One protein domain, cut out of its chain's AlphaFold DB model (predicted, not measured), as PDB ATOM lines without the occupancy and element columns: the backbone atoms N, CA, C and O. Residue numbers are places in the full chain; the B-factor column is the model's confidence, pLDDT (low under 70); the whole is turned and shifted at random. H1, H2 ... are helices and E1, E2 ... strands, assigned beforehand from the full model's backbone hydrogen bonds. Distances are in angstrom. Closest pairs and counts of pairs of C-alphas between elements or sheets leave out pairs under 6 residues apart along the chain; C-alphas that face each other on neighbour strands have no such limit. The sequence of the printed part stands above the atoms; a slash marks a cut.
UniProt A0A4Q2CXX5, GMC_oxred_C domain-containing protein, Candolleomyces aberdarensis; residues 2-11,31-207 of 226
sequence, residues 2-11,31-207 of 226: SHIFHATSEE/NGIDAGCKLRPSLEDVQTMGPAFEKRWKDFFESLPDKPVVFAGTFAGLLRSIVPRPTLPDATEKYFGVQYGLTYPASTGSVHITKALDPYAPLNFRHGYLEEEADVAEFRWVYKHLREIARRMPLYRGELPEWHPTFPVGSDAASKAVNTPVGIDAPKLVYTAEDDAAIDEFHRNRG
ATOM      1  N   SER A   2     181.568 164.115 212.970       63.34
ATOM      2  CA  SER A   2     182.750 163.309 213.354       63.34
ATOM      3  C   SER A   2     184.018 164.158 213.552       63.34
ATOM      4  O   SER A   2     184.670 164.037 214.580       63.34
ATOM      5  N   HIS A   3     184.299 165.105 212.647       74.00
ATOM      6  CA  HIS A   3     185.473 165.984 212.714       74.00
ATOM      7  C   HIS A   3     185.517 166.923 213.932       74.00
ATOM      8  O   HIS A   3     186.595 167.376 214.285       74.00
ATOM      9  N   ILE A   4     184.385 167.180 214.597       77.38
ATOM     10  CA  ILE A   4     184.329 168.030 215.799       77.38
ATOM     11  C   ILE A   4     184.659 167.242 217.048       77.38
ATOM     12  O   ILE A   4     185.447 167.686 217.875       77.38
ATOM     13  N   PHE A   5     184.109 166.035 217.159       72.19
ATOM     14  CA  PHE A   5     184.458 165.134 218.253       72.19
ATOM     15  C   PHE A   5     185.906 164.645 218.147       72.19
ATOM     16  O   PHE A   5     186.517 164.284 219.153       72.19
ATOM     17  N   HIS A   6     186.446 164.649 216.924       72.50
ATOM     18  CA  HIS A   6     187.685 163.974 216.556       72.50
ATOM     19  C   HIS A   6     188.675 164.872 215.826       72.50
ATOM     20  O   HIS A   6     189.425 164.382 214.980       72.50
ATOM     21  N   ALA A   7     188.669 166.165 216.140       72.75
ATOM     22  CA  ALA A   7     189.529 167.141 215.488       72.75
ATOM     23  C   ALA A   7     191.004 166.734 215.563       72.75
ATOM     24  O   ALA A   7     191.513 166.344 216.617       72.75
ATOM     25  N   THR A   8     191.693 166.825 214.428       74.44
ATOM     26  CA  THR A   8     193.124 166.513 214.325       74.44
ATOM     27  C   THR A   8     194.002 167.648 214.844       74.44
ATOM     28  O   THR A   8     195.154 167.406 215.191       74.44
ATOM     29  N   SER A   9     193.470 168.873 214.905       79.50
ATOM     30  CA  SER A   9     194.120 170.045 215.490       79.50
ATOM     31  C   SER A   9     193.088 171.121 215.847       79.50
ATOM     32  O   SER A   9     191.920 171.024 215.462       79.50
ATOM     33  N   GLU A  10     193.508 172.153 216.579       82.12
ATOM     34  CA  GLU A  10     192.649 173.294 216.906       82.12
ATOM     35  C   GLU A  10     192.309 174.123 215.658       82.12
ATOM     36  O   GLU A  10     191.188 174.606 215.513       82.12
ATOM     37  N   GLU A  11     193.239 174.224 214.704       88.06
ATOM     38  CA  GLU A  11     193.045 174.923 213.430       88.06
ATOM     39  C   GLU A  11     191.897 174.313 212.619       88.06
ATOM     40  O   GLU A  11     191.127 175.042 211.995       88.06
ATOM     41  N   ASN A  31     175.220 168.578 220.258       88.00
ATOM     42  CA  ASN A  31     175.821 167.496 221.055       88.00
ATOM     43  C   ASN A  31     175.964 166.167 220.286       88.00
ATOM     44  O   ASN A  31     176.492 165.198 220.818       88.00
ATOM     45  N   GLY A  32     175.461 166.114 219.055       88.19
ATOM     46  CA  GLY A  32     175.473 164.945 218.172       88.19
ATOM     47  C   GLY A  32     174.379 163.919 218.404       88.19
ATOM     48  O   GLY A  32     174.392 162.908 217.713       88.19
ATOM     49  N   ILE A  33     173.442 164.160 219.321       91.12
ATOM     50  CA  ILE A  33     172.294 163.288 219.580       91.12
ATOM     51  C   ILE A  33     171.030 163.984 219.071       91.12
ATOM     52  O   ILE A  33     170.368 164.711 219.804       91.12
ATOM     53  N   ASP A  34     170.719 163.770 217.792       90.44
ATOM     54  CA  ASP A  34     169.600 164.427 217.096       90.44
ATOM     55  C   ASP A  34     168.258 163.692 217.248       90.44
ATOM     56  O   ASP A  34     167.192 164.264 217.025       90.44
ATOM     57  N   ALA A  35     168.297 162.406 217.598       93.56
ATOM     58  CA  ALA A  35     167.111 161.570 217.714       93.56
ATOM     59  C   ALA A  35     167.271 160.535 218.824       93.56
ATOM     60  O   ALA A  35     168.360 160.010 219.073       93.56
ATOM     61  N   GLY A  36     166.150 160.210 219.462       94.31
ATOM     62  CA  GLY A  36     166.079 159.170 220.469       94.31
ATOM     63  C   GLY A  36     164.656 158.717 220.730       94.31
ATOM     64  O   GLY A  36     163.687 159.304 220.249       94.31
ATOM     65  N   CYS A  37     164.540 157.640 221.487       95.81
ATOM     66  CA  CYS A  37     163.279 157.025 221.841       95.81
ATOM     67  C   CYS A  37     163.304 156.521 223.282       95.81
ATOM     68  O   CYS A  37     164.347 156.278 223.892       95.81
ATOM     69  N   LYS A  38     162.100 156.369 223.823       97.62
ATOM     70  CA  LYS A  38     161.822 155.634 225.049       97.62
ATOM     71  C   LYS A  38     161.108 154.360 224.625       97.62
ATOM     72  O   LYS A  38     160.080 154.441 223.955       97.62
ATOM     73  N   LEU A  39     161.679 153.211 224.956       97.50
ATOM     74  CA  LEU A  39     161.219 151.909 224.496       97.50
ATOM     75  C   LEU A  39     160.610 151.114 225.643       97.50
ATOM     76  O   LEU A  39     161.066 151.162 226.792       97.50
ATOM     77  N   ARG A  40     159.575 150.358 225.295       97.88
ATOM     78  CA  ARG A  40     158.916 149.398 226.166       97.88
ATOM     79  C   ARG A  40     158.648 148.128 225.347       97.88
ATOM     80  O   ARG A  40     158.130 148.262 224.238       97.88
ATOM     81  N   PRO A  41     159.034 146.939 225.839       97.19
ATOM     82  CA  PRO A  41     158.813 145.688 225.128       97.19
ATOM     83  C   PRO A  41     157.315 145.408 224.982       97.19
ATOM     84  O   PRO A  41     156.511 145.760 225.851       97.19
ATOM     85  N   SER A  42     156.945 144.774 223.873       97.00
ATOM     86  CA  SER A  42     155.630 144.150 223.730       97.00
ATOM     87  C   SER A  42     155.521 142.918 224.638       97.00
ATOM     88  O   SER A  42     156.520 142.427 225.160       97.00
ATOM     89  N   LEU A  43     154.315 142.372 224.821       95.88
ATOM     90  CA  LEU A  43     154.155 141.131 225.593       95.88
ATOM     91  C   LEU A  43     154.884 139.939 224.948       95.88
ATOM     92  O   LEU A  43     155.390 139.082 225.667       95.88
ATOM     93  N   GLU A  44     154.975 139.908 223.616       95.94
ATOM     94  CA  GLU A  44     155.755 138.906 222.880       95.94
ATOM     95  C   GLU A  44     157.253 139.057 223.172       95.94
ATOM     96  O   GLU A  44     157.923 138.076 223.488       95.94
ATOM     97  N   ASP A  45     157.769 140.293 223.172       96.50
ATOM     98  CA  ASP A  45     159.155 140.554 223.570       96.50
ATOM     99  C   ASP A  45     159.409 140.049 225.002       96.50
ATOM    100  O   ASP A  45     160.349 139.285 225.215       96.50
ATOM    101  N   VAL A  46     158.540 140.389 225.969       97.19
ATOM    102  CA  VAL A  46     158.678 139.972 227.383       97.19
ATOM    103  C   VAL A  46     158.810 138.449 227.513       97.19
ATOM    104  O   VAL A  46     159.664 137.975 228.261       97.19
ATOM    105  N   GLN A  47     158.021 137.678 226.760       94.56
ATOM    106  CA  GLN A  47     158.068 136.208 226.775       94.56
ATOM    107  C   GLN A  47     159.410 135.647 226.281       94.56
ATOM    108  O   GLN A  47     159.845 134.590 226.735       94.56
ATOM    109  N   THR A  48     160.088 136.359 225.380       94.44
ATOM    110  CA  THR A  48     161.394 135.953 224.830       94.44
ATOM    111  C   THR A  48     162.591 136.451 225.641       94.44
ATOM    112  O   THR A  48     163.708 135.974 225.454       94.44
ATOM    113  N   MET A  49     162.381 137.383 226.576       96.81
ATOM    114  CA  MET A  49     163.441 137.943 227.426       96.81
ATOM    115  C   MET A  49     163.832 137.024 228.593       96.81
ATOM    116  O   MET A  49     164.883 137.219 229.206       96.81
ATOM    117  N   GLY A  50     163.040 135.984 228.858       95.81
ATOM    118  CA  GLY A  50     163.330 134.952 229.847       95.81
ATOM    119  C   GLY A  50     162.774 135.245 231.248       95.81
ATOM    120  O   GLY A  50     162.300 136.348 231.537       95.81
ATOM    121  N   PRO A  51     162.837 134.252 232.152       97.50
ATOM    122  CA  PRO A  51     162.077 134.262 233.404       97.50
ATOM    123  C   PRO A  51     162.505 135.358 234.390       97.50
ATOM    124  O   PRO A  51     161.671 135.870 235.137       97.50
ATOM    125  N   ALA A  52     163.786 135.748 234.396       97.19
ATOM    126  CA  ALA A  52     164.285 136.807 235.275       97.19
ATOM    127  C   ALA A  52     163.634 138.162 234.951       97.19
ATOM    128  O   ALA A  52     163.119 138.837 235.848       97.19
ATOM    129  N   PHE A  53     163.588 138.527 233.666       98.06
ATOM    130  CA  PHE A  53     162.917 139.752 233.245       98.06
ATOM    131  C   PHE A  53     161.395 139.629 233.309       98.06
ATOM    132  O   PHE A  53     160.744 140.585 233.707       98.06
ATOM    133  N   GLU A  54     160.805 138.466 233.012       97.88
ATOM    134  CA  GLU A  54     159.354 138.275 233.163       97.88
ATOM    135  C   GLU A  54     158.894 138.549 234.606       97.88
ATOM    136  O   GLU A  54     157.880 139.214 234.833       97.88
ATOM    137  N   LYS A  55     159.675 138.104 235.599       97.88
ATOM    138  CA  LYS A  55     159.433 138.442 237.004       97.88
ATOM    139  C   LYS A  55     159.556 139.949 237.246       97.88
ATOM    140  O   LYS A  55     158.655 140.544 237.832       97.88
ATOM    141  N   ARG A  56     160.634 140.586 236.770       97.56
ATOM    142  CA  ARG A  56     160.837 142.042 236.893       97.56
ATOM    143  C   ARG A  56     159.702 142.842 236.244       97.56
ATOM    144  O   ARG A  56     159.272 143.853 236.796       97.56
ATOM    145  N   TRP A  57     159.203 142.377 235.104       98.12
ATOM    146  CA  TRP A  57     158.079 142.965 234.396       98.12
ATOM    147  C   TRP A  57     156.822 142.957 235.262       98.12
ATOM    148  O   TRP A  57     156.274 144.028 235.511       98.12
ATOM    149  N   LYS A  58     156.415 141.789 235.773       97.94
ATOM    150  CA  LYS A  58     155.228 141.644 236.635       97.94
ATOM    151  C   LYS A  58     155.344 142.464 237.921       97.94
ATOM    152  O   LYS A  58     154.405 143.156 238.303       97.94
ATOM    153  N   ASP A  59     156.512 142.429 238.561       97.62
ATOM    154  CA  ASP A  59     156.723 143.076 239.859       97.62
ATOM    155  C   ASP A  59     156.793 144.610 239.772       97.62
ATOM    156  O   ASP A  59     156.488 145.294 240.750       97.62
ATOM    157  N   PHE A  60     157.241 145.167 238.639       97.81
ATOM    158  CA  PHE A  60     157.535 146.600 238.534       97.81
ATOM    159  C   PHE A  60     156.903 147.288 237.328       97.81
ATOM    160  O   PHE A  60     156.298 148.344 237.479       97.81
ATOM    161  N   PHE A  61     157.065 146.746 236.122       98.19
ATOM    162  CA  PHE A  61     156.685 147.473 234.914       98.19
ATOM    163  C   PHE A  61     155.208 147.326 234.567       98.19
ATOM    164  O   PHE A  61     154.612 148.321 234.166       98.19
ATOM    165  N   GLU A  62     154.611 146.140 234.691       97.19
ATOM    166  CA  GLU A  62     153.288 145.795 234.143       97.19
ATOM    167  C   GLU A  62     152.188 146.786 234.546       97.19
ATOM    168  O   GLU A  62     151.445 147.266 233.692       97.19
ATOM    169  N   SER A  63     152.142 147.167 235.824       97.62
ATOM    170  CA  SER A  63     151.161 148.114 236.371       97.62
ATOM    171  C   SER A  63     151.497 149.593 236.125       97.62
ATOM    172  O   SER A  63     150.693 150.464 236.452       97.62
ATOM    173  N   LEU A  64     152.663 149.892 235.539       97.88
ATOM    174  CA  LEU A  64     153.216 151.237 235.341       97.88
ATOM    175  C   LEU A  64     153.436 151.512 233.838       97.88
ATOM    176  O   LEU A  64     154.576 151.462 233.359       97.88
ATOM    177  N   PRO A  65     152.362 151.761 233.059       96.75
ATOM    178  CA  PRO A  65     152.429 151.876 231.598       96.75
ATOM    179  C   PRO A  65     153.186 153.117 231.100       96.75
ATOM    180  O   PRO A  65     153.643 153.141 229.960       96.75
ATOM    181  N   ASP A  66     153.348 154.136 231.942       97.44
ATOM    182  CA  ASP A  66     154.090 155.369 231.660       97.44
ATOM    183  C   ASP A  66     155.614 155.207 231.802       97.44
ATOM    184  O   ASP A  66     156.380 156.055 231.332       97.44
ATOM    185  N   LYS A  67     156.078 154.118 232.432       97.56
ATOM    186  CA  LYS A  67     157.505 153.854 232.631       97.56
ATOM    187  C   LYS A  67     158.127 153.181 231.403       97.56
ATOM    188  O   LYS A  67     157.774 152.046 231.087       97.56
ATOM    189  N   PRO A  68     159.093 153.811 230.719       97.69
ATOM    190  CA  PRO A  68     159.894 153.100 229.727       97.69
ATOM    191  C   PRO A  68     160.828 152.093 230.401       97.69
ATOM    192  O   PRO A  68     161.208 152.316 231.549       97.69
ATOM    193  N   VAL A  69     161.229 151.043 229.683       97.62
ATOM    194  CA  VAL A  69     162.242 150.061 230.130       97.62
ATOM    195  C   VAL A  69     163.644 150.511 229.706       97.62
ATOM    196  O   VAL A  69     164.596 150.439 230.475       97.62
ATOM    197  N   VAL A  70     163.760 151.068 228.498       96.75
ATOM    198  CA  VAL A  70     165.029 151.558 227.948       96.75
ATOM    199  C   VAL A  70     164.842 152.944 227.347       96.75
ATOM    200  O   VAL A  70     163.786 153.263 226.798       96.75
ATOM    201  N   PHE A  71     165.872 153.781 227.426       95.62
ATOM    202  CA  PHE A  71     166.014 154.931 226.540       95.62
ATOM    203  C   PHE A  71     167.134 154.652 225.542       95.62
ATOM    204  O   PHE A  71     168.128 154.010 225.880       95.62
ATOM    205  N   ALA A  72     166.975 155.134 224.317       95.12
ATOM    206  CA  ALA A  72     167.974 154.987 223.274       95.12
ATOM    207  C   ALA A  72     168.084 156.255 222.432       95.12
ATOM    208  O   ALA A  72     167.145 157.046 222.353       95.12
ATOM    209  N   GLY A  73     169.232 156.450 221.795       92.69
ATOM    210  CA  GLY A  73     169.506 157.600 220.948       92.69
ATOM    211  C   GLY A  73     170.562 157.300 219.901       92.69
ATOM    212  O   GLY A  73     171.461 156.486 220.109       92.69
ATOM    213  N   THR A  74     170.456 157.967 218.759       92.25
ATOM    214  CA  THR A  74     171.482 157.915 217.717       92.25
ATOM    215  C   THR A  74     172.488 159.029 217.936       92.25
ATOM    216  O   THR A  74     172.097 160.164 218.195       92.25
ATOM    217  N   PHE A  75     173.768 158.725 217.767       89.00
ATOM    218  CA  PHE A  75     174.858 159.683 217.854       89.00
ATOM    219  C   PHE A  75     175.553 159.827 216.504       89.00
ATOM    220  O   PHE A  75     176.013 158.839 215.934       89.00
ATOM    221  N   ALA A  76     175.659 161.055 216.001       88.12
ATOM    222  CA  ALA A  76     176.258 161.400 214.713       88.12
ATOM    223  C   ALA A  76     177.805 161.378 214.743       88.12
ATOM    224  O   ALA A  76     178.478 162.335 214.342       88.12
ATOM    225  N   GLY A  77     178.376 160.278 215.228       81.00
ATOM    226  CA  GLY A  77     179.811 160.034 215.311       81.00
ATOM    227  C   GLY A  77     180.128 158.715 216.014       81.00
ATOM    228  O   GLY A  77     179.250 157.887 216.245       81.00
ATOM    229  N   LEU A  78     181.395 158.545 216.391       77.44
ATOM    230  CA  LEU A  78     181.866 157.441 217.233       77.44
ATOM    231  C   LEU A  78     182.266 157.984 218.611       77.44
ATOM    232  O   LEU A  78     183.135 158.854 218.685       77.44
ATOM    233  N   LEU A  79     181.666 157.495 219.699       71.56
ATOM    234  CA  LEU A  79     182.083 157.867 221.055       71.56
ATOM    235  C   LEU A  79     183.381 157.137 221.430       71.56
ATOM    236  O   LEU A  79     183.389 155.955 221.760       71.56
ATOM    237  N   ARG A  80     184.497 157.871 221.377       65.81
ATOM    238  CA  ARG A  80     185.871 157.351 221.504       65.81
ATOM    239  C   ARG A  80     186.314 156.931 222.913       65.81
ATOM    240  O   ARG A  80     187.437 156.464 223.051       65.81
ATOM    241  N   SER A  81     185.495 157.093 223.956       54.56
ATOM    242  CA  SER A  81     185.936 156.837 225.342       54.56
ATOM    243  C   SER A  81     185.918 155.362 225.764       54.56
ATOM    244  O   SER A  81     186.283 155.074 226.899       54.56
ATOM    245  N   ILE A  82     185.483 154.438 224.896       52.56
ATOM    246  CA  ILE A  82     185.242 153.026 225.259       52.56
ATOM    247  C   ILE A  82     186.370 152.088 224.767       52.56
ATOM    248  O   ILE A  82     186.491 150.972 225.261       52.56
ATOM    249  N   VAL A  83     187.261 152.524 223.859       47.62
ATOM    250  CA  VAL A  83     188.373 151.694 223.336       47.62
ATOM    251  C   VAL A  83     189.671 152.516 223.209       47.62
ATOM    252  O   VAL A  83     189.609 153.677 222.798       47.62
ATOM    253  N   PRO A  84     190.856 151.956 223.545       43.84
ATOM    254  CA  PRO A  84     192.139 152.631 223.357       43.84
ATOM    255  C   PRO A  84     192.398 153.042 221.900       43.84
ATOM    256  O   PRO A  84     191.935 152.419 220.949       43.84
ATOM    257  N   ARG A  85     193.217 154.083 221.739       48.22
ATOM    258  CA  ARG A  85     193.466 154.827 220.495       48.22
ATOM    259  C   ARG A  85     194.076 154.072 219.278       48.22
ATOM    260  O   ARG A  85     193.930 154.628 218.193       48.22
ATOM    261  N   PRO A  86     194.759 152.904 219.339       45.06
ATOM    262  CA  PRO A  86     195.589 152.480 218.201       45.06
ATOM    263  C   PRO A  86     194.877 151.699 217.079       45.06
ATOM    264  O   PRO A  86     195.542 151.352 216.111       45.06
ATOM    265  N   THR A  87     193.570 151.421 217.154       52.28
ATOM    266  CA  THR A  87     192.854 150.584 216.159       52.28
ATOM    267  C   THR A  87     191.797 151.330 215.341       52.28
ATOM    268  O   THR A  87     190.925 150.702 214.748       52.28
ATOM    269  N   LEU A  88     191.825 152.665 215.315       55.62
ATOM    270  CA  LEU A  88     190.811 153.421 214.582       55.62
ATOM    271  C   LEU A  88     191.055 153.331 213.066       55.62
ATOM    272  O   LEU A  88     192.172 153.627 212.630       55.62
ATOM    273  N   PRO A  89     190.033 152.981 212.266       53.75
ATOM    274  CA  PRO A  89     190.094 153.155 210.824       53.75
ATOM    275  C   PRO A  89     190.228 154.645 210.473       53.75
ATOM    276  O   PRO A  89     189.981 155.526 211.303       53.75
ATOM    277  N   ASP A  90     190.686 154.904 209.251       55.53
ATOM    278  CA  ASP A  90     191.060 156.215 208.713       55.53
ATOM    279  C   ASP A  90     190.077 157.346 209.100       55.53
ATOM    280  O   ASP A  90     188.858 157.174 209.106       55.53
ATOM    281  N   ALA A  91     190.600 158.545 209.384       56.84
ATOM    282  CA  ALA A  91     189.824 159.744 209.723       56.84
ATOM    283  C   ALA A  91     188.839 160.181 208.614       56.84
ATOM    284  O   ALA A  91     188.037 161.096 208.817       56.84
ATOM    285  N   THR A  92     188.900 159.537 207.447       63.72
ATOM    286  CA  THR A  92     187.966 159.690 206.329       63.72
ATOM    287  C   THR A  92     186.652 158.920 206.518       63.72
ATOM    288  O   THR A  92     185.640 159.292 205.912       63.72
ATOM    289  N   GLU A  93     186.615 157.896 207.376       74.75
ATOM    290  CA  GLU A  93     185.417 157.096 207.621       74.75
ATOM    291  C   GLU A  93     184.406 157.819 208.526       74.75
ATOM    292  O   GLU A  93     184.735 158.577 209.446       74.75
ATOM    293  N   LYS A  94     183.117 157.601 208.243       81.44
ATOM    294  CA  LYS A  94     182.002 158.211 208.975       81.44
ATOM    295  C   LYS A  94     181.211 157.130 209.688       81.44
ATOM    296  O   LYS A  94     180.733 156.195 209.057       81.44
ATOM    297  N   TYR A  95     180.997 157.337 210.981       84.56
ATOM    298  CA  TYR A  95     180.226 156.437 211.829       84.56
ATOM    299  C   TYR A  95     179.024 157.149 212.423       84.56
ATOM    300  O   TYR A  95     179.029 158.369 212.605       84.56
ATOM    301  N   PHE A  96     178.031 156.351 212.782       88.69
ATOM    302  CA  PHE A  96     177.031 156.727 213.760       88.69
ATOM    303  C   PHE A  96     176.982 155.639 214.831       88.69
ATOM    304  O   PHE A  96     177.186 154.462 214.538       88.69
ATOM    305  N   GLY A  97     176.742 156.043 216.069       88.06
ATOM    306  CA  GLY A  97     176.539 155.136 217.190       88.06
ATOM    307  C   GLY A  97     175.064 155.052 217.547       88.06
ATOM    308  O   GLY A  97     174.317 156.015 217.359       88.06
ATOM    309  N   VAL A  98     174.654 153.925 218.118       91.19
ATOM    310  CA  VAL A  98     173.372 153.817 218.812       91.19
ATOM    311  C   VAL A  98     173.666 153.600 220.288       91.19
ATOM    312  O   VAL A  98     174.279 152.608 220.665       91.19
ATOM    313  N   GLN A  99     173.279 154.569 221.109       89.31
ATOM    314  CA  GLN A  99     173.450 154.544 222.557       89.31
ATOM    315  C   GLN A  99     172.138 154.139 223.209       89.31
ATOM    316  O   GLN A  99     171.072 154.558 222.760       89.31
ATOM    317  N   TYR A 100     172.210 153.359 224.280       93.19
ATOM    318  CA  TYR A 100     171.039 152.928 225.026       93.19
ATOM    319  C   TYR A 100     171.387 152.647 226.485       93.19
ATOM    320  O   TYR A 100     172.518 152.287 226.803       93.19
ATOM    321  N   GLY A 101     170.407 152.820 227.369       92.62
ATOM    322  CA  GLY A 101     170.563 152.573 228.796       92.62
ATOM    323  C   GLY A 101     169.253 152.168 229.459       92.62
ATOM    324  O   GLY A 101     168.170 152.608 229.058       92.62
ATOM    325  N   LEU A 102     169.361 151.330 230.489       95.44
ATOM    326  CA  LEU A 102     168.216 150.912 231.295       95.44
ATOM    327  C   LEU A 102     167.717 152.095 232.120       95.44
ATOM    328  O   LEU A 102     168.504 152.845 232.703       95.44
ATOM    329  N   THR A 103     166.405 152.281 232.171       95.69
ATOM    330  CA  THR A 103     165.785 153.409 232.884       95.69
ATOM    331  C   THR A 103     165.564 153.099 234.363       95.69
ATOM    332  O   THR A 103     165.624 154.006 235.193       95.69
ATOM    333  N   TYR A 104     165.320 151.827 234.694       96.50
ATOM    334  CA  TYR A 104     165.047 151.349 236.050       96.50
ATOM    335  C   TYR A 104     165.747 150.005 236.326       96.50
ATOM    336  O   TYR A 104     165.048 149.015 236.591       96.50
ATOM    337  N   PRO A 105     167.098 149.962 236.279       95.62
ATOM    338  CA  PRO A 105     167.849 148.737 236.539       95.62
ATOM    339  C   PRO A 105     167.487 148.150 237.909       95.62
ATOM    340  O   PRO A 105     167.239 148.883 238.872       95.62
ATOM    341  N   ALA A 106     167.425 146.826 237.979       96.06
ATOM    342  CA  ALA A 106     167.223 146.074 239.208       96.06
ATOM    343  C   ALA A 106     168.511 145.994 240.040       96.06
ATOM    344  O   ALA A 106     168.441 145.992 241.270       96.06
ATOM    345  N   SER A 107     169.678 145.962 239.388       95.06
ATOM    346  CA  SER A 107     170.960 145.865 240.079       95.06
ATOM    347  C   SER A 107     171.281 147.135 240.871       95.06
ATOM    348  O   SER A 107     170.942 148.253 240.474       95.06
ATOM    349  N   THR A 108     171.982 146.978 241.997       94.19
ATOM    350  CA  THR A 108     172.322 148.088 242.900       94.19
ATOM    351  C   THR A 108     173.786 148.053 243.326       94.19
ATOM    352  O   THR A 108     174.366 146.994 243.555       94.19
ATOM    353  N   GLY A 109     174.385 149.239 243.452       92.81
ATOM    354  CA  GLY A 109     175.754 149.424 243.932       92.81
ATOM    355  C   GLY A 109     175.825 149.946 245.369       92.81
ATOM    356  O   GLY A 109     174.815 150.178 246.032       92.81
ATOM    357  N   SER A 110     177.045 150.171 245.849       94.38
ATOM    358  CA  SER A 110     177.313 150.753 247.167       94.38
ATOM    359  C   SER A 110     178.614 151.551 247.170       94.38
ATOM    360  O   SER A 110     179.569 151.203 246.475       94.38
ATOM    361  N   VAL A 111     178.681 152.588 248.002       94.62
ATOM    362  CA  VAL A 111     179.895 153.380 248.217       94.62
ATOM    363  C   VAL A 111     180.080 153.663 249.704       94.62
ATOM    364  O   VAL A 111     179.141 154.085 250.377       94.62
ATOM    365  N   HIS A 112     181.284 153.425 250.224       94.12
ATOM    366  CA  HIS A 112     181.607 153.621 251.638       94.12
ATOM    367  C   HIS A 112     182.988 154.259 251.820       94.12
ATOM    368  O   HIS A 112     183.929 153.959 251.083       94.12
ATOM    369  N   ILE A 113     183.124 155.120 252.833       96.12
ATOM    370  CA  ILE A 113     184.430 155.647 253.252       96.12
ATOM    371  C   ILE A 113     185.314 154.510 253.778       96.12
ATOM    372  O   ILE A 113     184.830 153.591 254.436       96.12
ATOM    373  N   THR A 114     186.619 154.574 253.512       96.25
ATOM    374  CA  THR A 114     187.600 153.595 254.025       96.25
ATOM    375  C   THR A 114     188.380 154.121 255.228       96.25
ATOM    376  O   THR A 114     188.935 153.341 256.005       96.25
ATOM    377  N   LYS A 115     188.417 155.446 255.397       94.56
ATOM    378  CA  LYS A 115     189.069 156.161 256.497       94.56
ATOM    379  C   LYS A 115     188.110 157.217 257.037       94.56
ATOM    380  O   LYS A 115     187.436 157.888 256.268       94.56
ATOM    381  N   ALA A 116     188.055 157.355 258.361       91.88
ATOM    382  CA  ALA A 116     187.088 158.234 259.019       91.88
ATOM    383  C   ALA A 116     187.402 159.732 258.857       91.88
ATOM    384  O   ALA A 116     186.483 160.536 258.778       91.88
ATOM    385  N   LEU A 117     188.689 160.101 258.839       95.25
ATOM    386  CA  LEU A 117     189.134 161.501 258.921       95.25
ATOM    387  C   LEU A 117     189.941 161.978 257.710       95.25
ATOM    388  O   LEU A 117     190.281 163.154 257.647       95.25
ATOM    389  N   ASP A 118     190.271 161.088 256.775       96.06
ATOM    390  CA  ASP A 118     191.019 161.449 255.572       96.06
ATOM    391  C   ASP A 118     190.047 161.611 254.392       96.06
ATOM    392  O   ASP A 118     189.568 160.600 253.868       96.06
ATOM    393  N   PRO A 119     189.736 162.851 253.966       94.44
ATOM    394  CA  PRO A 119     188.806 163.098 252.867       94.44
ATOM    395  C   PRO A 119     189.386 162.741 251.489       94.44
ATOM    396  O   PRO A 119     188.642 162.737 250.511       94.44
ATOM    397  N   TYR A 120     190.688 162.453 251.393       96.50
ATOM    398  CA  TYR A 120     191.353 162.062 250.148       96.50
ATOM    399  C   TYR A 120     191.555 160.549 250.035       96.50
ATOM    400  O   TYR A 120     192.007 160.063 248.995       96.50
ATOM    401  N   ALA A 121     191.208 159.788 251.079       96.62
ATOM    402  CA  ALA A 121     191.294 158.339 251.048       96.62
ATOM    403  C   ALA A 121     190.352 157.759 249.972       96.62
ATOM    404  O   ALA A 121     189.184 158.153 249.899       96.62
ATOM    405  N   PRO A 122     190.812 156.785 249.163       96.19
ATOM    406  CA  PRO A 122     189.962 156.119 248.185       96.19
ATOM    407  C   PRO A 122     188.715 155.508 248.830       96.19
ATOM    408  O   PRO A 122     188.785 154.886 249.895       96.19
ATOM    409  N   LEU A 123     187.570 155.655 248.167       95.50
ATOM    410  CA  LEU A 123     186.314 155.053 248.605       95.50
ATOM    411  C   LEU A 123     186.295 153.554 248.289       95.50
ATOM    412  O   LEU A 123     186.811 153.116 247.261       95.50
ATOM    413  N   ASN A 124     185.634 152.773 249.142       95.06
ATOM    414  CA  ASN A 124     185.219 151.423 248.790       95.06
ATOM    415  C   ASN A 124     183.974 151.538 247.905       95.06
ATOM    416  O   ASN A 124     182.880 151.812 248.404       95.06
ATOM    417  N   PHE A 125     184.164 151.398 246.596       94.00
ATOM    418  CA  PHE A 125     183.123 151.569 245.592       94.00
ATOM    419  C   PHE A 125     182.814 150.241 244.898       94.00
ATOM    420  O   PHE A 125     183.693 149.623 244.302       94.00
ATOM    421  N   ARG A 126     181.542 149.841 244.932       93.88
ATOM    422  CA  ARG A 126     180.990 148.719 244.170       93.88
ATOM    423  C   ARG A 126     179.909 149.258 243.241       93.88
ATOM    424  O   ARG A 126     178.891 149.758 243.710       93.88
ATOM    425  N   HIS A 127     180.126 149.140 241.934       90.62
ATOM    426  CA  HIS A 127     179.187 149.644 240.926       90.62
ATOM    427  C   HIS A 127     177.893 148.817 240.858       90.62
ATOM    428  O   HIS A 127     176.827 149.387 240.652       90.62
ATOM    429  N   GLY A 128     177.973 147.497 241.054       92.62
ATOM    430  CA  GLY A 128     176.807 146.609 241.065       92.62
ATOM    431  C   GLY A 128     176.140 146.408 239.703       92.62
ATOM    432  O   GLY A 128     175.021 145.928 239.643       92.62
ATOM    433  N   TYR A 129     176.772 146.812 238.602       92.88
ATOM    434  CA  TYR A 129     176.179 146.698 237.264       92.88
ATOM    435  C   TYR A 129     175.989 145.239 236.854       92.88
ATOM    436  O   TYR A 129     176.930 144.454 236.949       92.88
ATOM    437  N   LEU A 130     174.803 144.933 236.316       94.00
ATOM    438  CA  LEU A 130     174.448 143.625 235.760       94.00
ATOM    439  C   LEU A 130     174.565 142.460 236.757       94.00
ATOM    440  O   LEU A 130     174.755 141.319 236.340       94.00
ATOM    441  N   GLU A 131     174.482 142.723 238.063       95.00
ATOM    442  CA  GLU A 131     174.424 141.656 239.071       95.00
ATOM    443  C   GLU A 131     173.057 140.946 239.069       95.00
ATOM    444  O   GLU A 131     172.973 139.783 239.452       95.00
ATOM    445  N   GLU A 132     172.000 141.614 238.595       97.06
ATOM    446  CA  GLU A 132     170.673 141.032 238.385       97.06
ATOM    447  C   GLU A 132     170.480 140.601 236.922       97.06
ATOM    448  O   GLU A 132     170.609 141.402 235.993       97.06
ATOM    449  N   GLU A 133     170.077 139.345 236.702       97.50
ATOM    450  CA  GLU A 133     169.877 138.786 235.352       97.50
ATOM    451  C   GLU A 133     168.751 139.469 234.558       97.50
ATOM    452  O   GLU A 133     168.731 139.412 233.327       97.50
ATOM    453  N   ALA A 134     167.822 140.149 235.238       97.81
ATOM    454  CA  ALA A 134     166.795 140.948 234.573       97.81
ATOM    455  C   ALA A 134     167.415 142.085 233.740       97.81
ATOM    456  O   ALA A 134     167.010 142.289 232.597       97.81
ATOM    457  N   ASP A 135     168.447 142.755 234.261       97.69
ATOM    458  CA  ASP A 135     169.116 143.864 233.570       97.69
ATOM    459  C   ASP A 135     169.872 143.374 232.328       97.69
ATOM    460  O   ASP A 135     169.930 144.045 231.297       97.69
ATOM    461  N   VAL A 136     170.437 142.172 232.410       97.50
ATOM    462  CA  VAL A 136     171.175 141.533 231.311       97.50
ATOM    463  C   VAL A 136     170.216 141.198 230.170       97.50
ATOM    464  O   VAL A 136     170.487 141.520 229.013       97.50
ATOM    465  N   ALA A 137     169.048 140.639 230.500       98.00
ATOM    466  CA  ALA A 137     167.989 140.377 229.534       98.00
ATOM    467  C   ALA A 137     167.465 141.660 228.860       98.00
ATOM    468  O   ALA A 137     167.238 141.657 227.647       98.00
ATOM    469  N   GLU A 138     167.315 142.760 229.608       97.50
ATOM    470  CA  GLU A 138     166.947 144.068 229.048       97.50
ATOM    471  C   GLU A 138     167.971 144.560 228.017       97.50
ATOM    472  O   GLU A 138     167.599 144.944 226.903       97.50
ATOM    473  N   PHE A 139     169.264 144.494 228.351       97.38
ATOM    474  CA  PHE A 139     170.336 144.883 227.436       97.38
ATOM    475  C   PHE A 139     170.405 143.999 226.186       97.38
ATOM    476  O   PHE A 139     170.572 144.506 225.072       97.38
ATOM    477  N   ARG A 140     170.219 142.685 226.341       97.94
ATOM    478  CA  ARG A 140     170.175 141.752 225.212       97.94
ATOM    479  C   ARG A 140     169.031 142.072 224.255       97.94
ATOM    480  O   ARG A 140     169.245 142.138 223.044       97.94
ATOM    481  N   TRP A 141     167.829 142.301 224.782       98.12
ATOM    482  CA  TRP A 141     166.670 142.674 223.973       98.12
ATOM    483  C   TRP A 141     166.902 143.980 223.213       98.12
ATOM    484  O   TRP A 141     166.723 144.026 221.991       98.12
ATOM    485  N   VAL A 142     167.343 145.034 223.907       97.44
ATOM    486  CA  VAL A 142     167.480 146.347 223.273       97.44
ATOM    487  C   VAL A 142     168.604 146.376 222.239       97.44
ATOM    488  O   VAL A 142     168.446 147.024 221.206       97.44
ATOM    489  N   TYR A 143     169.685 145.614 222.443       97.12
ATOM    490  CA  TYR A 143     170.729 145.438 221.433       97.12
ATOM    491  C   TYR A 143     170.142 144.899 220.122       97.12
ATOM    492  O   TYR A 143     170.330 145.504 219.066       97.12
ATOM    493  N   LYS A 144     169.375 143.800 220.184       97.56
ATOM    494  CA  LYS A 144     168.736 143.200 219.001       97.56
ATOM    495  C   LYS A 144     167.762 144.181 218.343       97.56
ATOM    496  O   LYS A 144     167.815 144.395 217.134       97.56
ATOM    497  N   HIS A 145     166.913 144.825 219.144       96.88
ATOM    498  CA  HIS A 145     165.901 145.761 218.656       96.88
ATOM    499  C   HIS A 145     166.520 146.965 217.929       96.88
ATOM    500  O   HIS A 145     166.130 147.308 216.812       96.88
ATOM    501  N   LEU A 146     167.523 147.596 218.539       96.69
ATOM    502  CA  LEU A 146     168.181 148.771 217.978       96.69
ATOM    503  C   LEU A 146     169.088 148.426 216.799       96.69
ATOM    504  O   LEU A 146     169.201 149.232 215.875       96.69
ATOM    505  N   ARG A 147     169.682 147.226 216.773       96.12
ATOM    506  CA  ARG A 147     170.439 146.742 215.613       96.12
ATOM    507  C   ARG A 147     169.543 146.606 214.382       96.12
ATOM    508  O   ARG A 147     169.953 147.001 213.294       96.12
ATOM    509  N   GLU A 148     168.301 146.141 214.534       96.12
ATOM    510  CA  GLU A 148     167.328 146.092 213.431       96.12
ATOM    511  C   GLU A 148     166.939 147.491 212.921       96.12
ATOM    512  O   GLU A 148     166.800 147.680 211.707       96.12
ATOM    513  N   ILE A 149     166.809 148.477 213.817       95.38
ATOM    514  CA  ILE A 149     166.583 149.881 213.435       95.38
ATOM    515  C   ILE A 149     167.796 150.414 212.670       95.38
ATOM    516  O   ILE A 149     167.643 150.914 211.557       95.38
ATOM    517  N   ALA A 150     169.003 150.248 213.221       94.75
ATOM    518  CA  ALA A 150     170.242 150.720 212.613       94.75
ATOM    519  C   ALA A 150     170.440 150.149 211.202       94.75
ATOM    520  O   ALA A 150     170.731 150.902 210.277       94.75
ATOM    521  N   ARG A 151     170.196 148.847 211.007       95.44
ATOM    522  CA  ARG A 151     170.312 148.158 209.708       95.44
ATOM    523  C   ARG A 151     169.380 148.710 208.626       95.44
ATOM    524  O   ARG A 151     169.706 148.604 207.445       95.44
ATOM    525  N   ARG A 152     168.242 149.297 209.011       95.88
ATOM    526  CA  ARG A 152     167.239 149.892 208.104       95.88
ATOM    527  C   ARG A 152     167.440 151.390 207.874       95.88
ATOM    528  O   ARG A 152     166.728 151.987 207.067       95.88
ATOM    529  N   MET A 153     168.404 152.019 208.547       94.38
ATOM    530  CA  MET A 153     168.712 153.429 208.316       94.38
ATOM    531  C   MET A 153     169.398 153.615 206.951       94.38
ATOM    532  O   MET A 153     170.332 152.877 206.638       94.38
ATOM    533  N   PRO A 154     169.054 154.654 206.163       93.38
ATOM    534  CA  PRO A 154     169.692 154.926 204.864       93.38
ATOM    535  C   PRO A 154     171.224 155.082 204.918       93.38
ATOM    536  O   PRO A 154     171.930 154.878 203.928       93.38
ATOM    537  N   LEU A 155     171.734 155.448 206.093       90.44
ATOM    538  CA  LEU A 155     173.145 155.684 206.398       90.44
ATOM    539  C   LEU A 155     173.928 154.388 206.660       90.44
ATOM    540  O   LEU A 155     175.153 154.421 206.678       90.44
ATOM    541  N   TYR A 156     173.246 153.259 206.872       92.50
ATOM    542  CA  TYR A 156     173.869 152.001 207.269       92.50
ATOM    543  C   TYR A 156     174.800 151.453 206.185       92.50
ATOM    544  O   TYR A 156     174.402 151.295 205.027       92.50
ATOM    545  N   ARG A 157     176.051 151.177 206.567       91.69
ATOM    546  CA  ARG A 157     177.110 150.608 205.714       91.69
ATOM    547  C   ARG A 157     177.808 149.427 206.394       91.69
ATOM    548  O   ARG A 157     178.990 149.175 206.188       91.69
ATOM    549  N   GLY A 158     177.053 148.688 207.197       90.88
ATOM    550  CA  GLY A 158     177.582 147.579 207.974       90.88
ATOM    551  C   GLY A 158     177.965 147.982 209.385       90.88
ATOM    552  O   GLY A 158     177.620 149.056 209.877       90.88
ATOM    553  N   GLU A 159     178.635 147.047 210.038       90.19
ATOM    554  CA  GLU A 159     178.931 147.075 211.462       90.19
ATOM    555  C   GLU A 159     180.432 146.924 211.665       90.19
ATOM    556  O   GLU A 159     181.081 146.192 210.917       90.19
ATOM    557  N   LEU A 160     180.960 147.592 212.689       85.75
ATOM    558  CA  LEU A 160     182.344 147.440 213.127       85.75
ATOM    559  C   LEU A 160     182.435 146.231 214.066       85.75
ATOM    560  O   LEU A 160     181.932 146.326 215.192       85.75
ATOM    561  N   PRO A 161     183.040 145.100 213.653       85.50
ATOM    562  CA  PRO A 161     183.057 143.886 214.467       85.50
ATOM    563  C   PRO A 161     183.703 144.089 215.842       85.50
ATOM    564  O   PRO A 161     183.277 143.479 216.816       85.50
ATOM    565  N   GLU A 162     184.681 144.992 215.958       80.62
ATOM    566  CA  GLU A 162     185.394 145.275 217.211       80.62
ATOM    567  C   GLU A 162     184.506 145.970 218.258       80.62
ATOM    568  O   GLU A 162     184.827 145.966 219.449       80.62
ATOM    569  N   TRP A 163     183.397 146.567 217.808       82.44
ATOM    570  CA  TRP A 163     182.425 147.313 218.610       82.44
ATOM    571  C   TRP A 163     181.100 146.561 218.786       82.44
ATOM    572  O   TRP A 163     180.125 147.130 219.276       82.44
ATOM    573  N   HIS A 164     181.055 145.291 218.383       90.25
ATOM    574  CA  HIS A 164     179.893 144.417 218.477       90.25
ATOM    575  C   HIS A 164     180.225 143.152 219.297       90.25
ATOM    576  O   HIS A 164     181.398 142.853 219.542       90.25
ATOM    577  N   PRO A 165     179.208 142.393 219.748       93.94
ATOM    578  CA  PRO A 165     179.407 141.073 220.330       93.94
ATOM    579  C   PRO A 165     180.213 140.157 219.408       93.94
ATOM    580  O   PRO A 165     180.051 140.170 218.186       93.94
ATOM    581  N   THR A 166     181.074 139.334 220.004       93.62
ATOM    582  CA  THR A 166     181.842 138.325 219.267       93.62
ATOM    583  C   THR A 166     180.960 137.102 219.032       93.62
ATOM    584  O   THR A 166     180.966 136.157 219.813       93.62
ATOM    585  N   PHE A 167     180.156 137.153 217.970       96.00
ATOM    586  CA  PHE A 167     179.266 136.053 217.597       96.00
ATOM    587  C   PHE A 167     180.051 134.794 217.177       96.00
ATOM    588  O   PHE A 167     181.147 134.917 216.616       96.00
ATOM    589  N   PRO A 168     179.496 133.585 217.389       95.62
ATOM    590  CA  PRO A 168     180.085 132.336 216.920       95.62
ATOM    591  C   PRO A 168     180.373 132.338 215.414       95.62
ATOM    592  O   PRO A 168     179.643 132.925 214.608       95.62
ATOM    593  N   VAL A 169     181.431 131.627 215.013       93.56
ATOM    594  CA  VAL A 169     181.790 131.468 213.597       93.56
ATOM    595  C   VAL A 169     180.630 130.818 212.841       93.56
ATOM    596  O   VAL A 169     180.156 129.751 213.219       93.56
ATOM    597  N   GLY A 170     180.198 131.456 211.753       92.00
ATOM    598  CA  GLY A 170     179.084 130.980 210.930       92.00
ATOM    599  C   GLY A 170     177.697 131.400 211.421       92.00
ATOM    600  O   GLY A 170     176.723 131.053 210.762       92.00
ATOM    601  N   SER A 171     177.592 132.165 212.515       95.44
ATOM    602  CA  SER A 171     176.317 132.732 212.960       95.44
ATOM    603  C   SER A 171     175.719 133.676 211.910       95.44
ATOM    604  O   SER A 171     176.402 134.546 211.355       95.44
ATOM    605  N   ASP A 172     174.411 133.562 211.682       92.06
ATOM    606  CA  ASP A 172     173.670 134.494 210.831       92.06
ATOM    607  C   ASP A 172     173.640 135.915 211.413       92.06
ATOM    608  O   ASP A 172     173.597 136.890 210.646       92.06
ATOM    609  N   ALA A 173     173.750 136.027 212.742       95.12
ATOM    610  CA  ALA A 173     173.833 137.269 213.499       95.12
ATOM    611  C   ALA A 173     175.247 137.874 213.541       95.12
ATOM    612  O   ALA A 173     175.414 138.967 214.092       95.12
ATOM    613  N   ALA A 174     176.256 137.227 212.949       93.00
ATOM    614  CA  ALA A 174     177.608 137.774 212.882       93.00
ATOM    615  C   ALA A 174     177.632 139.159 212.212       93.00
ATOM    616  O   ALA A 174     176.894 139.425 211.255       93.00
ATOM    617  N   SER A 175     178.483 140.055 212.720       89.19
ATOM    618  CA  SER A 175     178.664 141.384 212.137       89.19
ATOM    619  C   SER A 175     179.239 141.300 210.729       89.19
ATOM    620  O   SER A 175     180.194 140.570 210.470       89.19
ATOM    621  N   LYS A 176     178.622 142.036 209.802       81.62
ATOM    622  CA  LYS A 176     178.937 141.991 208.370       81.62
ATOM    623  C   LYS A 176     179.213 143.403 207.865       81.62
ATOM    624  O   LYS A 176     178.389 144.302 208.052       81.62
ATOM    625  N   ALA A 177     180.335 143.580 207.171       75.00
ATOM    626  CA  ALA A 177     180.544 144.752 206.331       75.00
ATOM    627  C   ALA A 177     179.604 144.645 205.122       75.00
ATOM    628  O   ALA A 177     179.669 143.677 204.363       75.00
ATOM    629  N   VAL A 178     178.695 145.605 204.962       79.31
ATOM    630  CA  VAL A 178     177.742 145.632 203.844       79.31
ATOM    631  C   VAL A 178     177.618 147.046 203.306       79.31
ATOM    632  O   VAL A 178     177.576 147.993 204.070       79.31
ATOM    633  N   ASN A 179     177.496 147.227 201.994       78.31
ATOM    634  CA  ASN A 179     177.478 148.579 201.415       78.31
ATOM    635  C   ASN A 179     176.077 149.187 201.263       78.31
ATOM    636  O   ASN A 179     175.950 150.312 200.781       78.31
ATOM    637  N   THR A 180     175.026 148.477 201.677       88.69
ATOM    638  CA  THR A 180     173.637 148.922 201.513       88.69
ATOM    639  C   THR A 180     172.802 148.679 202.773       88.69
ATOM    640  O   THR A 180     172.982 147.648 203.427       88.69
ATOM    641  N   PRO A 181     171.849 149.577 203.088       93.31
ATOM    642  CA  PRO A 181     170.817 149.334 204.090       93.31
ATOM    643  C   PRO A 181     169.992 148.084 203.788       93.31
ATOM    644  O   PRO A 181     169.832 147.680 202.634       93.31
ATOM    645  N   VAL A 182     169.431 147.502 204.840       93.75
ATOM    646  CA  VAL A 182     168.464 146.411 204.758       93.75
ATOM    647  C   VAL A 182     167.073 147.004 204.510       93.75
ATOM    648  O   VAL A 182     166.713 148.017 205.109       93.75
ATOM    649  N   GLY A 183     166.291 146.394 203.615       94.50
ATOM    650  CA  GLY A 183     164.921 146.832 203.331       94.50
ATOM    651  C   GLY A 183     164.026 146.776 204.573       94.50
ATOM    652  O   GLY A 183     164.210 145.913 205.431       94.50
ATOM    653  N   ILE A 184     163.047 147.680 204.669       94.75
ATOM    654  CA  ILE A 184     162.164 147.765 205.844       94.75
ATOM    655  C   ILE A 184     161.406 146.452 206.095       94.75
ATOM    656  O   ILE A 184     161.355 146.000 207.238       94.75
ATOM    657  N   ASP A 185     160.958 145.799 205.018       95.50
ATOM    658  CA  ASP A 185     160.202 144.538 205.029       95.50
ATOM    659  C   ASP A 185     161.091 143.283 205.045       95.50
ATOM    660  O   ASP A 185     160.592 142.158 205.001       95.50
ATOM    661  N   ALA A 186     162.418 143.444 205.072       95.00
ATOM    662  CA  ALA A 186     163.311 142.297 205.135       95.00
ATOM    663  C   ALA A 186     163.166 141.571 206.488       95.00
ATOM    664  O   ALA A 186     162.953 142.232 207.516       95.00
ATOM    665  N   PRO A 187     163.340 140.235 206.517       95.50
ATOM    666  CA  PRO A 187     163.322 139.466 207.756       95.50
ATOM    667  C   PRO A 187     164.312 140.006 208.794       95.50
ATOM    668  O   PRO A 187     165.397 140.486 208.450       95.50
ATOM    669  N   LYS A 188     163.934 139.911 210.073       95.19
ATOM    670  CA  LYS A 188     164.829 140.213 211.198       95.19
ATOM    671  C   LYS A 188     165.962 139.187 211.273       95.19
ATOM    672  O   LYS A 188     165.797 138.050 210.829       95.19
ATOM    673  N   LEU A 189     167.091 139.577 211.862       95.06
ATOM    674  CA  LEU A 189     168.151 138.640 212.223       95.06
ATOM    675  C   LEU A 189     167.622 137.571 213.189       95.06
ATOM    676  O   LEU A 189     166.856 137.864 214.109       95.06
ATOM    677  N   VAL A 190     168.061 136.335 212.971       94.81
ATOM    678  CA  VAL A 190     167.800 135.203 213.861       94.81
ATOM    679  C   VAL A 190     169.014 135.034 214.766       94.81
ATOM    680  O   VAL A 190     170.145 135.099 214.290       94.81
ATOM    681  N   TYR A 191     168.761 134.845 216.059       97.19
ATOM    682  CA  TYR A 191     169.786 134.690 217.088       97.19
ATOM    683  C   TYR A 191     169.640 133.319 217.739       97.19
ATOM    684  O   TYR A 191     168.527 132.933 218.108       97.19
ATOM    685  N   THR A 192     170.744 132.591 217.875       97.75
ATOM    686  CA  THR A 192     170.800 131.345 218.645       97.75
ATOM    687  C   THR A 192     171.052 131.622 220.130       97.75
ATOM    688  O   THR A 192     171.285 132.759 220.543       97.75
ATOM    689  N   ALA A 193     171.031 130.573 220.957       97.38
ATOM    690  CA  ALA A 193     171.387 130.694 222.371       97.38
ATOM    691  C   ALA A 193     172.855 131.122 222.564       97.38
ATOM    692  O   ALA A 193     173.176 131.853 223.498       97.38
ATOM    693  N   GLU A 194     173.746 130.696 221.670       98.25
ATOM    694  CA  GLU A 194     175.159 131.073 221.674       98.25
ATOM    695  C   GLU A 194     175.358 132.538 221.264       98.25
ATOM    696  O   GLU A 194     176.216 133.218 221.826       98.25
ATOM    697  N   ASP A 195     174.543 133.053 220.337       98.38
ATOM    698  CA  ASP A 195     174.532 134.486 220.019       98.38
ATOM    699  C   ASP A 195     174.066 135.318 221.218       98.38
ATOM    700  O   ASP A 195     174.627 136.377 221.503       98.38
ATOM    701  N   ASP A 196     173.056 134.830 221.937       98.19
ATOM    702  CA  ASP A 196     172.528 135.478 223.135       98.19
ATOM    703  C   ASP A 196     173.573 135.532 224.246       98.19
ATOM    704  O   ASP A 196     173.788 136.596 224.829       98.19
ATOM    705  N   ALA A 197     174.299 134.434 224.458       97.81
ATOM    706  CA  ALA A 197     175.428 134.397 225.378       97.81
ATOM    707  C   ALA A 197     176.537 135.387 224.974       97.81
ATOM    708  O   ALA A 197     177.081 136.080 225.834       97.81
ATOM    709  N   ALA A 198     176.834 135.519 223.676       97.56
ATOM    710  CA  ALA A 198     177.813 136.490 223.188       97.56
ATOM    711  C   ALA A 198     177.368 137.944 223.436       97.56
ATOM    712  O   ALA A 198     178.192 138.797 223.781       97.56
ATOM    713  N   ILE A 199     176.072 138.246 223.284       97.31
ATOM    714  CA  ILE A 199     175.512 139.572 223.588       97.31
ATOM    715  C   ILE A 199     175.616 139.866 225.088       97.31
ATOM    716  O   ILE A 199     176.009 140.972 225.467       97.31
ATOM    717  N   ASP A 200     175.292 138.900 225.943       96.81
ATOM    718  CA  ASP A 200     175.391 139.056 227.395       96.81
ATOM    719  C   ASP A 200     176.837 139.305 227.826       96.81
ATOM    720  O   ASP A 200     177.121 140.253 228.565       96.81
ATOM    721  N   GLU A 201     177.768 138.496 227.318       95.19
ATOM    722  CA  GLU A 201     179.198 138.634 227.585       95.19
ATOM    723  C   GLU A 201     179.720 140.005 227.137       95.19
ATOM    724  O   GLU A 201     180.458 140.667 227.874       95.19
ATOM    725  N   PHE A 202     179.295 140.475 225.961       92.88
ATOM    726  CA  PHE A 202     179.657 141.798 225.464       92.88
ATOM    727  C   PHE A 202     179.261 142.904 226.449       92.88
ATOM    728  O   PHE A 202     180.094 143.753 226.777       92.88
ATOM    729  N   HIS A 203     178.032 142.887 226.971       92.88
ATOM    730  CA  HIS A 203     177.573 143.898 227.929       92.88
ATOM    731  C   HIS A 203     178.303 143.800 229.273       92.88
ATOM    732  O   HIS A 203     178.678 144.833 229.827       92.88
ATOM    733  N   ARG A 204     178.577 142.583 229.760       91.19
ATOM    734  CA  ARG A 204     179.311 142.362 231.016       91.19
ATOM    735  C   ARG A 204     180.758 142.835 230.960       91.19
ATOM    736  O   ARG A 204     181.252 143.380 231.942       91.19
ATOM    737  N   ASN A 205     181.421 142.652 229.820       85.88
ATOM    738  CA  ASN A 205     182.857 142.897 229.704       85.88
ATOM    739  C   ASN A 205     183.213 144.269 229.121       85.88
ATOM    740  O   ASN A 205     184.293 144.787 229.403       85.88
ATOM    741  N   ARG A 206     182.366 144.836 228.251       73.75
ATOM    742  CA  ARG A 206     182.707 146.038 227.462       73.75
ATOM    743  C   ARG A 206     181.557 147.024 227.273       73.75
ATOM    744  O   ARG A 206     181.804 148.218 227.144       73.75
ATOM    745  N   GLY A 207     180.320 146.532 227.210       62.56
ATOM    746  CA  GLY A 207     179.170 147.298 226.728       62.56
ATOM    747  C   GLY A 207     178.481 148.190 227.761       62.56
ATOM    748  O   GLY A 207     177.643 148.997 227.368       62.56
TER     749      GLY A 207
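What this domain is: This is residues 2 to 11 and 31 to 207 of the 226 residues of the protein "GMC_oxred_C domain-containing protein" of Candolleomyces aberdarensis (UniProt A0A4Q2CXX5). What is the main picture? A small three-stranded sheet, E1 to E3, has the long helix H4 slantwise over one face; H5 crosses H4, and the helical hairpin of H2 and H3 packs on H4 near its beginning. The hairpin of E4 and E5 is an arm reaching away from this body, while long loops, residues 76 to 96 and 153 to 192, make much of the rest. What are the counts and size? The printed part has 187 residues, under half of them in named elements, of mixed class, in the order H1 E1 H2 H3 E2 E3 E4 E5 H4 H5; the sheets E1 - E2 - E3 and E4 - E5 are antiparallel. It is only just compact, close to loose, with a radius of gyration of the C-alphas of 19.1 A and spans of 57 by 51 by 35 A.

How they stand to each other: How is the larger sheet paired? E1, residues 35 to 39, and E2, residues 70 to 75, are antiparallel, with N 37 and O 72 2.8 A apart. E2 and E3, residues 97 to 102, form an antiparallel hairpin, with N 73 and O 99 2.8 A apart. What is on it? H4, residues 133 to 152, is on one face, making two layers, a sheet and a helix, at a height over the sheet of 9.0 A; the closest C-alphas of H4 and E3 are those of Leu 146 and Val 98, 7.3 A apart. What touches H4? H5, residues 193 to 207, touches residues 136 to 143 of H4 about perpendicular, at 82 degrees, closest at C-alphas 199 and 140, 6.0 A. H3, residues 51 to 61, touches residues 133 to 138 of H4 at 89 degrees, about perpendicular, closest at C-alphas 53 and 134, 4.3 A; it forms a helical hairpin with H2, residues 43 to 48, closest at C-alphas 54 and 46, 6.1 A. What of the rest? E4, residues 110 to 112, and E5, residues 124 to 126, form a hairpin, with N 124 and O 112 2.8 A apart. H1, residues 2 to 5, touches no helix and is too short for an O i to N i+4 pair; every such pair is within hydrogen-bond range in H2, H3 and H4, and 10 of 11 in H5.

Where its parts are: Where does H4 run? It goes 29.5 A from C-alpha 133 at (169.877, 138.786, 235.352) to C-alpha 152 at (167.239, 149.892, 208.104). How long are the others? H5 is 18.8 A, E3 16.9 A and E2 16.3 A.

The domain as a whole: Where is the cut? Residues 12 to 30 are not printed, and C-alphas 11 and 31 are 20.2 A apart. Which links are long? Those from E2 to E3, E4 to E5 and H4 to H5. Where is confidence low? Residue 2, residues 80 to 92 and residue 207 are under 70.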